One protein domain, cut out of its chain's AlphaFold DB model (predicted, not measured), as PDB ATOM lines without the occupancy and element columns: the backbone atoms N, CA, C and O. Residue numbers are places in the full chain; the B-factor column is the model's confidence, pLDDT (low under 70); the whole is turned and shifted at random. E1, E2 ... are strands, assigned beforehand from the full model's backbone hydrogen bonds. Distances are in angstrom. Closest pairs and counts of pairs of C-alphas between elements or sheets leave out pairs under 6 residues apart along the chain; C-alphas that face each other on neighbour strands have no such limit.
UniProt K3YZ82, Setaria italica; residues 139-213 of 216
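What this domain is: This is residues 139 to 213 of the 216 residues of a protein of Setaria italica (UniProt K3YZ82). What is the main picture? There is little regular structure: one strongly twisted sheet of five strands, with the long link of residues 143 to 162 folded over one face and loops at both ends of the long axis. What is it made of? Of 75 printed residues, 29 are in strands E1 to E5, numbered along the chain, with no named helix: all strand, antiparallel, order E4 E3 E2 E1 E5. How large is it? It is only just compact, close to loose, with a radius of gyration of the C-alphas of 13.2 A, and spans 43 by 23 by 20 A.

Where its parts are: Where are the strands? E1 is residues 139 to 142, 10.2 A; E2 163 to 169, 17.4 A; E3 184 to 190, 18.6 A; E4 199 to 205, 18.5 A; E5 210 to 213, 9.4 A. Where are the anchors? C-alpha 139 is at (25.198, 16.506, 172.977), C-alpha 213 at (24.913, 11.083, 172.500).

How they stand to each other: How do E1 to E4 run? They form a meander of successive antiparallel hairpins, with N 140 and O 164 at 2.9 A, N 187 and O 165 at 2.8 A, and N 186 and O 203 at 2.8 A. Where is E5? This edge strand is antiparallel to E1, with N 141 and O 211 at 2.9 A.

The domain as a whole: What is farthest apart? The C-alphas of Gly 175 and Gly 194, 43.4 A. Is anything cut or uncertain? The printed part has no cut, and no printed residue is under 70 in pLDDT; the links E1 to E2 and E2 to E3 are long.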
ATOM      1  N   ARG A 139      24.867  16.643 174.396       91.12
ATOM      2  CA  ARG A 139      25.198  16.506 172.977       91.12
ATOM      3  C   ARG A 139      24.096  15.714 172.283       91.12
ATOM      4  O   ARG A 139      23.601  14.721 172.811       91.12
ATOM      5  N   VAL A 140      23.694  16.185 171.114       92.31
ATOM      6  CA  VAL A 140      22.640  15.574 170.305       92.31
ATOM      7  C   VAL A 140      23.134  15.349 168.897       92.31
ATOM      8  O   VAL A 140      23.845  16.195 168.354       92.31
ATOM      9  N   ARG A 141      22.727  14.231 168.308       93.12
ATOM     10  CA  ARG A 141      22.959  13.904 166.908       93.12
ATOM     11  C   ARG A 141      21.623  13.870 166.187       93.12
ATOM     12  O   ARG A 141      20.686  13.231 166.650       93.12
ATOM     13  N   VAL A 142      21.534  14.572 165.066       93.88
ATOM     14  CA  VAL A 142      20.303  14.606 164.269       93.88
ATOM     15  C   VAL A 142      20.216  13.338 163.424       93.88
ATOM     16  O   VAL A 142      21.139  13.052 162.657       93.88
ATOM     17  N   THR A 143      19.121  12.592 163.543       92.25
ATOM     18  CA  THR A 143      18.908  11.354 162.774       92.25
ATOM     19  C   THR A 143      18.106  11.640 161.503       92.25
ATOM     20  O   THR A 143      18.408  11.097 160.433       92.25
ATOM     21  N   GLU A 144      17.126  12.542 161.586       91.19
ATOM     22  CA  GLU A 144      16.274  12.895 160.452       91.19
ATOM     23  C   GLU A 144      16.936  13.882 159.467       91.19
ATOM     24  O   GLU A 144      17.681  14.779 159.870       91.19
ATOM     25  N   PRO A 145      16.661  13.760 158.154       92.56
ATOM     26  CA  PRO A 145      17.137  14.711 157.157       92.56
ATOM     27  C   PRO A 145      16.337  16.017 157.221       92.56
ATOM     28  O   PRO A 145      15.196  16.093 156.760       92.56
ATOM     29  N   LEU A 146      16.950  17.069 157.762       90.69
ATOM     30  CA  LEU A 146      16.329  18.381 157.926       90.69
ATOM     31  C   LEU A 146      17.149  19.453 157.210       90.69
ATOM     32  O   LEU A 146      18.362  19.562 157.373       90.69
ATOM     33  N   ARG A 147      16.464  20.292 156.430       91.62
ATOM     34  CA  ARG A 147      17.088  21.399 155.696       91.62
ATOM     35  C   ARG A 147      16.820  22.719 156.386       91.62
ATOM     36  O   ARG A 147      15.671  23.087 156.632       91.62
ATOM     37  N   VAL A 148      17.890  23.451 156.664       90.81
ATOM     38  CA  VAL A 148      17.842  24.686 157.436       90.81
ATOM     39  C   VAL A 148      18.265  25.873 156.573       90.81
ATOM     40  O   VAL A 148      19.384  25.943 156.076       90.81
ATOM     41  N   TYR A 149      17.373  26.856 156.449       90.50
ATOM     42  CA  TYR A 149      17.562  28.018 155.568       90.50
ATOM     43  C   TYR A 149      17.961  29.311 156.296       90.50
ATOM     44  O   TYR A 149      18.247  30.319 155.658       90.50
ATOM     45  N   HIS A 150      17.979  29.329 157.633       87.56
ATOM     46  CA  HIS A 150      18.253  30.562 158.388       87.56
ATOM     47  C   HIS A 150      19.750  30.901 158.497       87.56
ATOM     48  O   HIS A 150      20.118  31.920 159.085       87.56
ATOM     49  N   VAL A 151      20.632  30.055 157.959       85.12
ATOM     50  CA  VAL A 151      22.079  30.260 158.020       85.12
ATOM     51  C   VAL A 151      22.508  31.154 156.858       85.12
ATOM     52  O   VAL A 151      22.601  30.721 155.718       85.12
ATOM     53  N   LEU A 152      22.845  32.411 157.157       81.94
ATOM     54  CA  LEU A 152      23.236  33.415 156.151       81.94
ATOM     55  C   LEU A 152      24.440  33.015 155.276       81.94
ATOM     56  O   LEU A 152      24.667  33.624 154.235       81.94
ATOM     57  N   LYS A 153      25.265  32.067 155.730       79.38
ATOM     58  CA  LYS A 153      26.498  31.645 155.046       79.38
ATOM     59  C   LYS A 153      26.319  30.429 154.145       79.38
ATOM     60  O   LYS A 153      27.076  30.293 153.193       79.38
ATOM     61  N   ALA A 154      25.340  29.589 154.445       73.81
ATOM     62  CA  ALA A 154      25.014  28.393 153.691       73.81
ATOM     63  C   ALA A 154      23.489  28.240 153.739       73.81
ATOM     64  O   ALA A 154      22.975  27.560 154.631       73.81
ATOM     65  N   PRO A 155      22.753  28.946 152.860       77.00
ATOM     66  CA  PRO A 155      21.356  28.610 152.643       77.00
ATOM     67  C   PRO A 155      21.318  27.165 152.127       77.00
ATOM     68  O   PRO A 155      22.126  26.808 151.274       77.00
ATOM     69  N   ASP A 156      20.427  26.343 152.681       82.56
ATOM     70  CA  ASP A 156      20.233  24.931 152.314       82.56
ATOM     71  C   ASP A 156      21.229  23.967 152.981       82.56
ATOM     72  O   ASP A 156      21.622  22.951 152.410       82.56
ATOM     73  N   LEU A 157      21.622  24.262 154.224       85.31
ATOM     74  CA  LEU A 157      22.415  23.330 155.017       85.31
ATOM     75  C   LEU A 157      21.553  22.136 155.452       85.31
ATOM     76  O   LEU A 157      20.537  22.314 156.133       85.31
ATOM     77  N   ASP A 158      21.983  20.935 155.074       90.56
ATOM     78  CA  ASP A 158      21.451  19.683 155.605       90.56
ATOM     79  C   ASP A 158      22.118  19.390 156.952       90.56
ATOM     80  O   ASP A 158      23.346  19.343 157.045       90.56
ATOM     81  N   ILE A 159      21.309  19.255 158.002       89.56
ATOM     82  CA  ILE A 159      21.796  19.006 159.365       89.56
ATOM     83  C   ILE A 159      21.815  17.518 159.725       89.56
ATOM     84  O   ILE A 159      22.154  17.180 160.859       89.56
ATOM     85  N   GLN A 160      21.478  16.627 158.785       92.12
ATOM     86  CA  GLN A 160      21.483  15.187 159.025       92.12
ATOM     87  C   GLN A 160      22.853  14.700 159.516       92.12
ATOM     88  O   GLN A 160      23.889  14.952 158.900       92.12
ATOM     89  N   GLY A 161      22.866  13.980 160.635       89.56
ATOM     90  CA  GLY A 161      24.077  13.421 161.228       89.56
ATOM     91  C   GLY A 161      24.999  14.443 161.894       89.56
ATOM     92  O   GLY A 161      26.026  14.034 162.433       89.56
ATOM     93  N   MET A 162      24.654  15.735 161.894       89.88
ATOM     94  CA  MET A 162      25.423  16.751 162.605       89.88
ATOM     95  C   MET A 162      25.212  16.634 164.112       89.88
ATOM     96  O   MET A 162      24.117  16.336 164.595       89.88
ATOM     97  N   GLU A 163      26.275  16.932 164.854       92.06
ATOM     98  CA  GLU A 163      26.254  16.951 166.308       92.06
ATOM     99  C   GLU A 163      26.168  18.389 166.821       92.06
ATOM    100  O   GLU A 163      26.871  19.293 166.357       92.06
ATOM    101  N   GLY A 164      25.284  18.604 167.787       92.12
ATOM    102  CA  GLY A 164      25.019  19.902 168.388       92.12
ATOM    103  C   GLY A 164      24.859  19.800 169.895       92.12
ATOM    104  O   GLY A 164      24.869  18.718 170.474       92.12
ATOM    105  N   VAL A 165      24.717  20.950 170.545       92.31
ATOM    106  CA  VAL A 165      24.484  21.033 171.992       92.31
ATOM    107  C   VAL A 165      23.166  21.743 172.248       92.31
ATOM    108  O   VAL A 165      22.941  22.847 171.746       92.31
ATOM    109  N   ILE A 166      22.299  21.144 173.066       92.25
ATOM    110  CA  ILE A 166      21.042  21.786 173.463       92.25
ATOM    111  C   ILE A 166      21.357  22.975 174.373       92.25
ATOM    112  O   ILE A 166      21.935  22.815 175.446       92.25
ATOM    113  N   LYS A 167      20.953  24.182 173.973       91.62
ATOM    114  CA  LYS A 167      21.149  25.403 174.767       91.62
ATOM    115  C   LYS A 167      19.942  25.790 175.597       91.62
ATOM    116  O   LYS A 167      20.114  26.353 176.673       91.62
ATOM    117  N   GLN A 168      18.737  25.563 175.083       90.44
ATOM    118  CA  GLN A 168      17.521  26.054 175.722       90.44
ATOM    119  C   GLN A 168      16.322  25.165 175.398       90.44
ATOM    120  O   GLN A 168      16.197  24.671 174.281       90.44
ATOM    121  N   TYR A 169      15.419  25.034 176.369       90.56
ATOM    122  CA  TYR A 169      14.088  24.465 176.193       90.56
ATOM    123  C   TYR A 169      13.039  25.590 176.231       90.56
ATOM    124  O   TYR A 169      13.048  26.419 177.139       90.56
ATOM    125  N   VAL A 170      12.181  25.672 175.212       88.69
ATOM    126  CA  VAL A 170      11.296  26.823 174.937       88.69
ATOM    127  C   VAL A 170       9.836  26.572 175.357       88.69
ATOM    128  O   VAL A 170       9.056  27.520 175.411       88.69
ATOM    129  N   CYS A 171       9.445  25.343 175.729       87.12
ATOM    130  CA  CYS A 171       8.076  25.074 176.215       87.12
ATOM    131  C   CYS A 171       7.740  25.784 177.530       87.12
ATOM    132  O   CYS A 171       6.561  25.938 177.841       87.12
ATOM    133  N   VAL A 172       8.735  26.218 178.307       85.50
ATOM    134  CA  VAL A 172       8.505  26.965 179.546       85.50
ATOM    135  C   VAL A 172       9.163  28.328 179.437       85.50
ATOM    136  O   VAL A 172      10.376  28.458 179.294       85.50
ATOM    137  N   TRP A 173       8.348  29.375 179.505       85.31
ATOM    138  CA  TRP A 173       8.822  30.752 179.476       85.31
ATOM    139  C   TRP A 173       8.235  31.533 180.638       85.31
ATOM    140  O   TRP A 173       7.030  31.782 180.688       85.31
ATOM    141  N   LYS A 174       9.098  31.958 181.569       85.56
ATOM    142  CA  LYS A 174       8.712  32.753 182.748       85.56
ATOM    143  C   LYS A 174       7.529  32.133 183.517       85.56
ATOM    144  O   LYS A 174       6.577  32.835 183.854       85.56
ATOM    145  N   GLY A 175       7.561  30.812 183.719       84.75
ATOM    146  CA  GLY A 175       6.506  30.058 184.407       84.75
ATOM    147  C   GLY A 175       5.221  29.844 183.597       84.75
ATOM    148  O   GLY A 175       4.241  29.337 184.131       84.75
ATOM    149  N   LYS A 176       5.192  30.223 182.312       86.62
ATOM    150  CA  LYS A 176       4.078  29.930 181.404       86.62
ATOM    151  C   LYS A 176       4.445  28.791 180.466       86.62
ATOM    152  O   LYS A 176       5.519  28.805 179.866       86.62
ATOM    153  N   ARG A 177       3.509  27.858 180.296       85.94
ATOM    154  CA  ARG A 177       3.577  26.822 179.263       85.94
ATOM    155  C   ARG A 177       3.326  27.445 177.894       85.94
ATOM    156  O   ARG A 177       2.301  28.089 177.680       85.94
ATOM    157  N   ILE A 178       4.269  27.254 176.983       88.75
ATOM    158  CA  ILE A 178       4.168  27.620 175.575       88.75
ATOM    159  C   ILE A 178       3.966  26.338 174.774       88.75
ATOM    160  O   ILE A 178       4.701  25.369 174.935       88.75
ATOM    161  N   THR A 179       3.001  26.354 173.860       89.19
ATOM    162  CA  THR A 179       2.755  25.272 172.899       89.19
ATOM    163  C   THR A 179       3.696  25.409 171.700       89.19
ATOM    164  O   THR A 179       3.270  25.712 170.585       89.19
ATOM    165  N   ALA A 180       5.002  25.291 171.945       89.75
ATOM    166  CA  ALA A 180       6.003  25.344 170.890       89.75
ATOM    167  C   ALA A 180       6.091  23.981 170.196       89.75
ATOM    168  O   ALA A 180       6.366  22.972 170.834       89.75
ATOM    169  N   ASN A 181       5.912  23.965 168.874       92.31
ATOM    170  CA  ASN A 181       6.061  22.747 168.076       92.31
ATOM    171  C   ASN A 181       7.494  22.196 168.098       92.31
ATOM    172  O   ASN A 181       7.675  21.002 167.912       92.31
ATOM    173  N   PHE A 182       8.494  23.061 168.273       91.94
ATOM    174  CA  PHE A 182       9.917  22.715 168.283       91.94
ATOM    175  C   PHE A 182      10.558  23.323 169.531       91.94
ATOM    176  O   PHE A 182      10.989  24.482 169.508       91.94
ATOM    177  N   PRO A 183      10.533  22.610 170.664       91.88
ATOM    178  CA  PRO A 183      10.869  23.220 171.938       91.88
ATOM    179  C   PRO A 183      12.362  23.203 172.256       91.88
ATOM    180  O   PRO A 183      12.795  23.991 173.095       91.88
ATOM    181  N   PHE A 184      13.166  22.363 171.604       91.75
ATOM    182  CA  PHE A 184      14.601  22.284 171.866       91.75
ATOM    183  C   PHE A 184      15.367  23.211 170.939       91.75
ATOM    184  O   PHE A 184      15.366  23.033 169.728       91.75
ATOM    185  N   LYS A 185      16.061  24.191 171.509       93.12
ATOM    186  CA  LYS A 185      16.981  25.058 170.775       93.12
ATOM    187  C   LYS A 185      18.388  24.481 170.854       93.12
ATOM    188  O   LYS A 185      19.025  24.525 171.911       93.12
ATOM    189  N   VAL A 186      18.871  23.980 169.727       93.19
ATOM    190  CA  VAL A 186      20.174  23.325 169.582       93.19
ATOM    191  C   VAL A 186      21.151  24.268 168.893       93.19
ATOM    192  O   VAL A 186      20.818  24.888 167.884       93.19
ATOM    193  N   GLU A 187      22.350  24.405 169.454       93.06
ATOM    194  CA  GLU A 187      23.472  25.107 168.833       93.06
ATOM    195  C   GLU A 187      24.345  24.114 168.072       93.06
ATOM    196  O   GLU A 187      24.864  23.161 168.655       93.06
ATOM    197  N   PHE A 188      24.555  24.388 166.790       92.00
ATOM    198  CA  PHE A 188      25.476  23.645 165.938       92.00
ATOM    199  C   PHE A 188      26.701  24.493 165.616       92.00
ATOM    200  O   PHE A 188      26.613  25.720 165.493       92.00
ATOM    201  N   GLN A 189      27.845  23.829 165.461       89.62
ATOM    202  CA  GLN A 189      29.090  24.444 165.013       89.62
ATOM    203  C   GLN A 189      29.476  23.838 163.668       89.62
ATOM    204  O   GLN A 189      29.870  22.679 163.601       89.62
ATOM    205  N   LEU A 190      29.367  24.621 162.597       86.12
ATOM    206  CA  LEU A 190      29.798  24.206 161.267       86.12
ATOM    207  C   LEU A 190      31.176  24.795 160.967       86.12
ATOM    208  O   LEU A 190      31.349  26.018 160.917       86.12
ATOM    209  N   ALA A 191      32.158  23.922 160.755       82.38
ATOM    210  CA  ALA A 191      33.445  24.300 160.193       82.38
ATOM    211  C   ALA A 191      33.291  24.415 158.670       82.38
ATOM    212  O   ALA A 191      33.146  23.412 157.980       82.38
ATOM    213  N   VAL A 192      33.266  25.644 158.153       77.44
ATOM    214  CA  VAL A 192      33.189  25.902 156.708       77.44
ATOM    215  C   VAL A 192      34.600  26.127 156.177       77.44
ATOM    216  O   VAL A 192      35.314  27.004 156.673       77.44
ATOM    217  N   GLU A 193      34.993  25.363 155.158       72.56
ATOM    218  CA  GLU A 193      36.273  25.526 154.466       72.56
ATOM    219  C   GLU A 193      36.365  26.942 153.871       72.56
ATOM    220  O   GLU A 193      35.561  27.346 153.034       72.56
ATOM    221  N   GLY A 194      37.313  27.739 154.373       74.00
ATOM    222  CA  GLY A 194      37.505  29.143 153.982       74.00
ATOM    223  C   GLY A 194      37.195  30.175 155.074       74.00
ATOM    224  O   GLY A 194      37.479  31.358 154.893       74.00
ATOM    225  N   GLN A 195      36.670  29.760 156.229       70.19
ATOM    226  CA  GLN A 195      36.531  30.617 157.409       70.19
ATOM    227  C   GLN A 195      37.458  30.124 158.521       70.19
ATOM    228  O   GLN A 195      37.406  28.967 158.921       70.19
ATOM    229  N   ALA A 196      38.262  31.025 159.091       73.31
ATOM    230  CA  ALA A 196      39.092  30.706 160.256       73.31
ATOM    231  C   ALA A 196      38.266  30.437 161.532       73.31
ATOM    232  O   ALA A 196      38.809  29.974 162.532       73.31
ATOM    233  N   LYS A 197      36.961  30.754 161.526       81.62
ATOM    234  CA  LYS A 197      36.073  30.630 162.684       81.62
ATOM    235  C   LYS A 197      34.861  29.749 162.357       81.62
ATOM    236  O   LYS A 197      34.200  30.010 161.351       81.62
ATOM    237  N   PRO A 198      34.515  28.774 163.219       85.50
ATOM    238  CA  PRO A 198      33.317  27.962 163.039       85.50
ATOM    239  C   PRO A 198      32.049  28.818 163.128       85.50
ATOM    240  O   PRO A 198      31.914  29.681 164.006       85.50
ATOM    241  N   VAL A 199      31.114  28.569 162.212       87.06
ATOM    242  CA  VAL A 199      29.813  29.237 162.164       87.06
ATOM    243  C   VAL A 199      28.900  28.578 163.187       87.06
ATOM    244  O   VAL A 199      28.632  27.381 163.115       87.06
ATOM    245  N   ARG A 200      28.423  29.375 164.142       89.44
ATOM    246  CA  ARG A 200      27.446  28.950 165.145       89.44
ATOM    247  C   ARG A 200      26.059  29.355 164.686       89.44
ATOM    248  O   ARG A 200      25.839  30.529 164.388       89.44
ATOM    249  N   PHE A 201      25.136  28.408 164.643       91.12
ATOM    250  CA  PHE A 201      23.737  28.673 164.323       91.12
ATOM    251  C   PHE A 201      22.816  27.863 165.236       91.12
ATOM    252  O   PHE A 201      23.250  26.907 165.880       91.12
ATOM    253  N   PHE A 202      21.558  28.293 165.330       92.81
ATOM    254  CA  PHE A 202      20.589  27.744 166.272       92.81
ATOM    255  C   PHE A 202      19.376  27.191 165.541       92.81
ATOM    256  O   PHE A 202      18.638  27.947 164.914       92.81
ATOM    257  N   VAL A 203      19.116  25.900 165.701       92.81
ATOM    258  CA  VAL A 203      17.942  25.235 165.129       92.81
ATOM    259  C   VAL A 203      16.987  24.872 166.256       92.81
ATOM    260  O   VAL A 203      17.421  24.511 167.348       92.81
ATOM    261  N   HIS A 204      15.687  24.992 165.999       93.19
ATOM    262  CA  HIS A 204      14.672  24.456 166.897       93.19
ATOM    263  C   HIS A 204      14.280  23.071 166.388       93.19
ATOM    264  O   HIS A 204      13.851  22.968 165.242       93.19
ATOM    265  N   LEU A 205      14.443  22.050 167.224       92.44
ATOM    266  CA  LEU A 205      14.171  20.649 166.907       92.44
ATOM    267  C   LEU A 205      13.172  20.048 167.906       92.44
ATOM    268  O   LEU A 205      12.956  20.586 169.004       92.44
ATOM    269  N   ARG A 206      12.553  18.937 167.511       91.75
ATOM    270  CA  ARG A 206      11.765  18.051 168.384       91.75
ATOM    271  C   ARG A 206      12.631  16.925 168.920       91.75
ATOM    272  O   ARG A 206      13.635  16.590 168.313       91.75
ATOM    273  N   GLU A 207      12.211  16.321 170.028       87.38
ATOM    274  CA  GLU A 207      12.897  15.148 170.593       87.38
ATOM    275  C   GLU A 207      12.834  13.903 169.702       87.38
ATOM    276  O   GLU A 207      13.710  13.059 169.815       87.38
ATOM    277  N   ASP A 208      11.870  13.821 168.783       90.12
ATOM    278  CA  ASP A 208      11.758  12.701 167.837       90.12
ATOM    279  C   ASP A 208      12.788  12.773 166.689       90.12
ATOM    280  O   ASP A 208      13.042  11.781 166.016       90.12
ATOM    281  N   GLU A 209      13.381  13.948 166.447       90.12
ATOM    282  CA  GLU A 209      14.248  14.207 165.284       90.12
ATOM    283  C   GLU A 209      15.740  13.950 165.583       90.12
ATOM    284  O   GLU A 209      16.571  13.885 164.667       90.12
ATOM    285  N   PHE A 210      16.101  13.843 166.867       91.12
ATOM    286  CA  PHE A 210      17.482  13.707 167.323       91.12
ATOM    287  C   PHE A 210      17.637  12.656 168.422       91.12
ATOM    288  O   PHE A 210      16.749  12.424 169.235       91.12
ATOM    289  N   GLU A 211      18.833  12.087 168.505       90.88
ATOM    290  CA  GLU A 211      19.233  11.147 169.547       90.88
ATOM    291  C   GLU A 211      20.272  11.794 170.470       90.88
ATOM    292  O   GLU A 211      21.126  12.579 170.038       90.88
ATOM    293  N   PHE A 212      20.199  11.486 171.766       88.81
ATOM    294  CA  PHE A 212      21.205  11.924 172.730       88.81
ATOM    295  C   PHE A 212      22.463  11.073 172.578       88.81
ATOM    296  O   PHE A 212      22.400   9.848 172.639       88.81
ATOM    297  N   VAL A 213      23.606  11.734 172.420       86.50
ATOM    298  CA  VAL A 213      24.913  11.083 172.500       86.50
ATOM    299  C   VAL A 213      25.402  11.309 173.925       86.50
ATOM    300  O   VAL A 213      25.953  12.365 174.239       86.50
TER     301      VAL A 213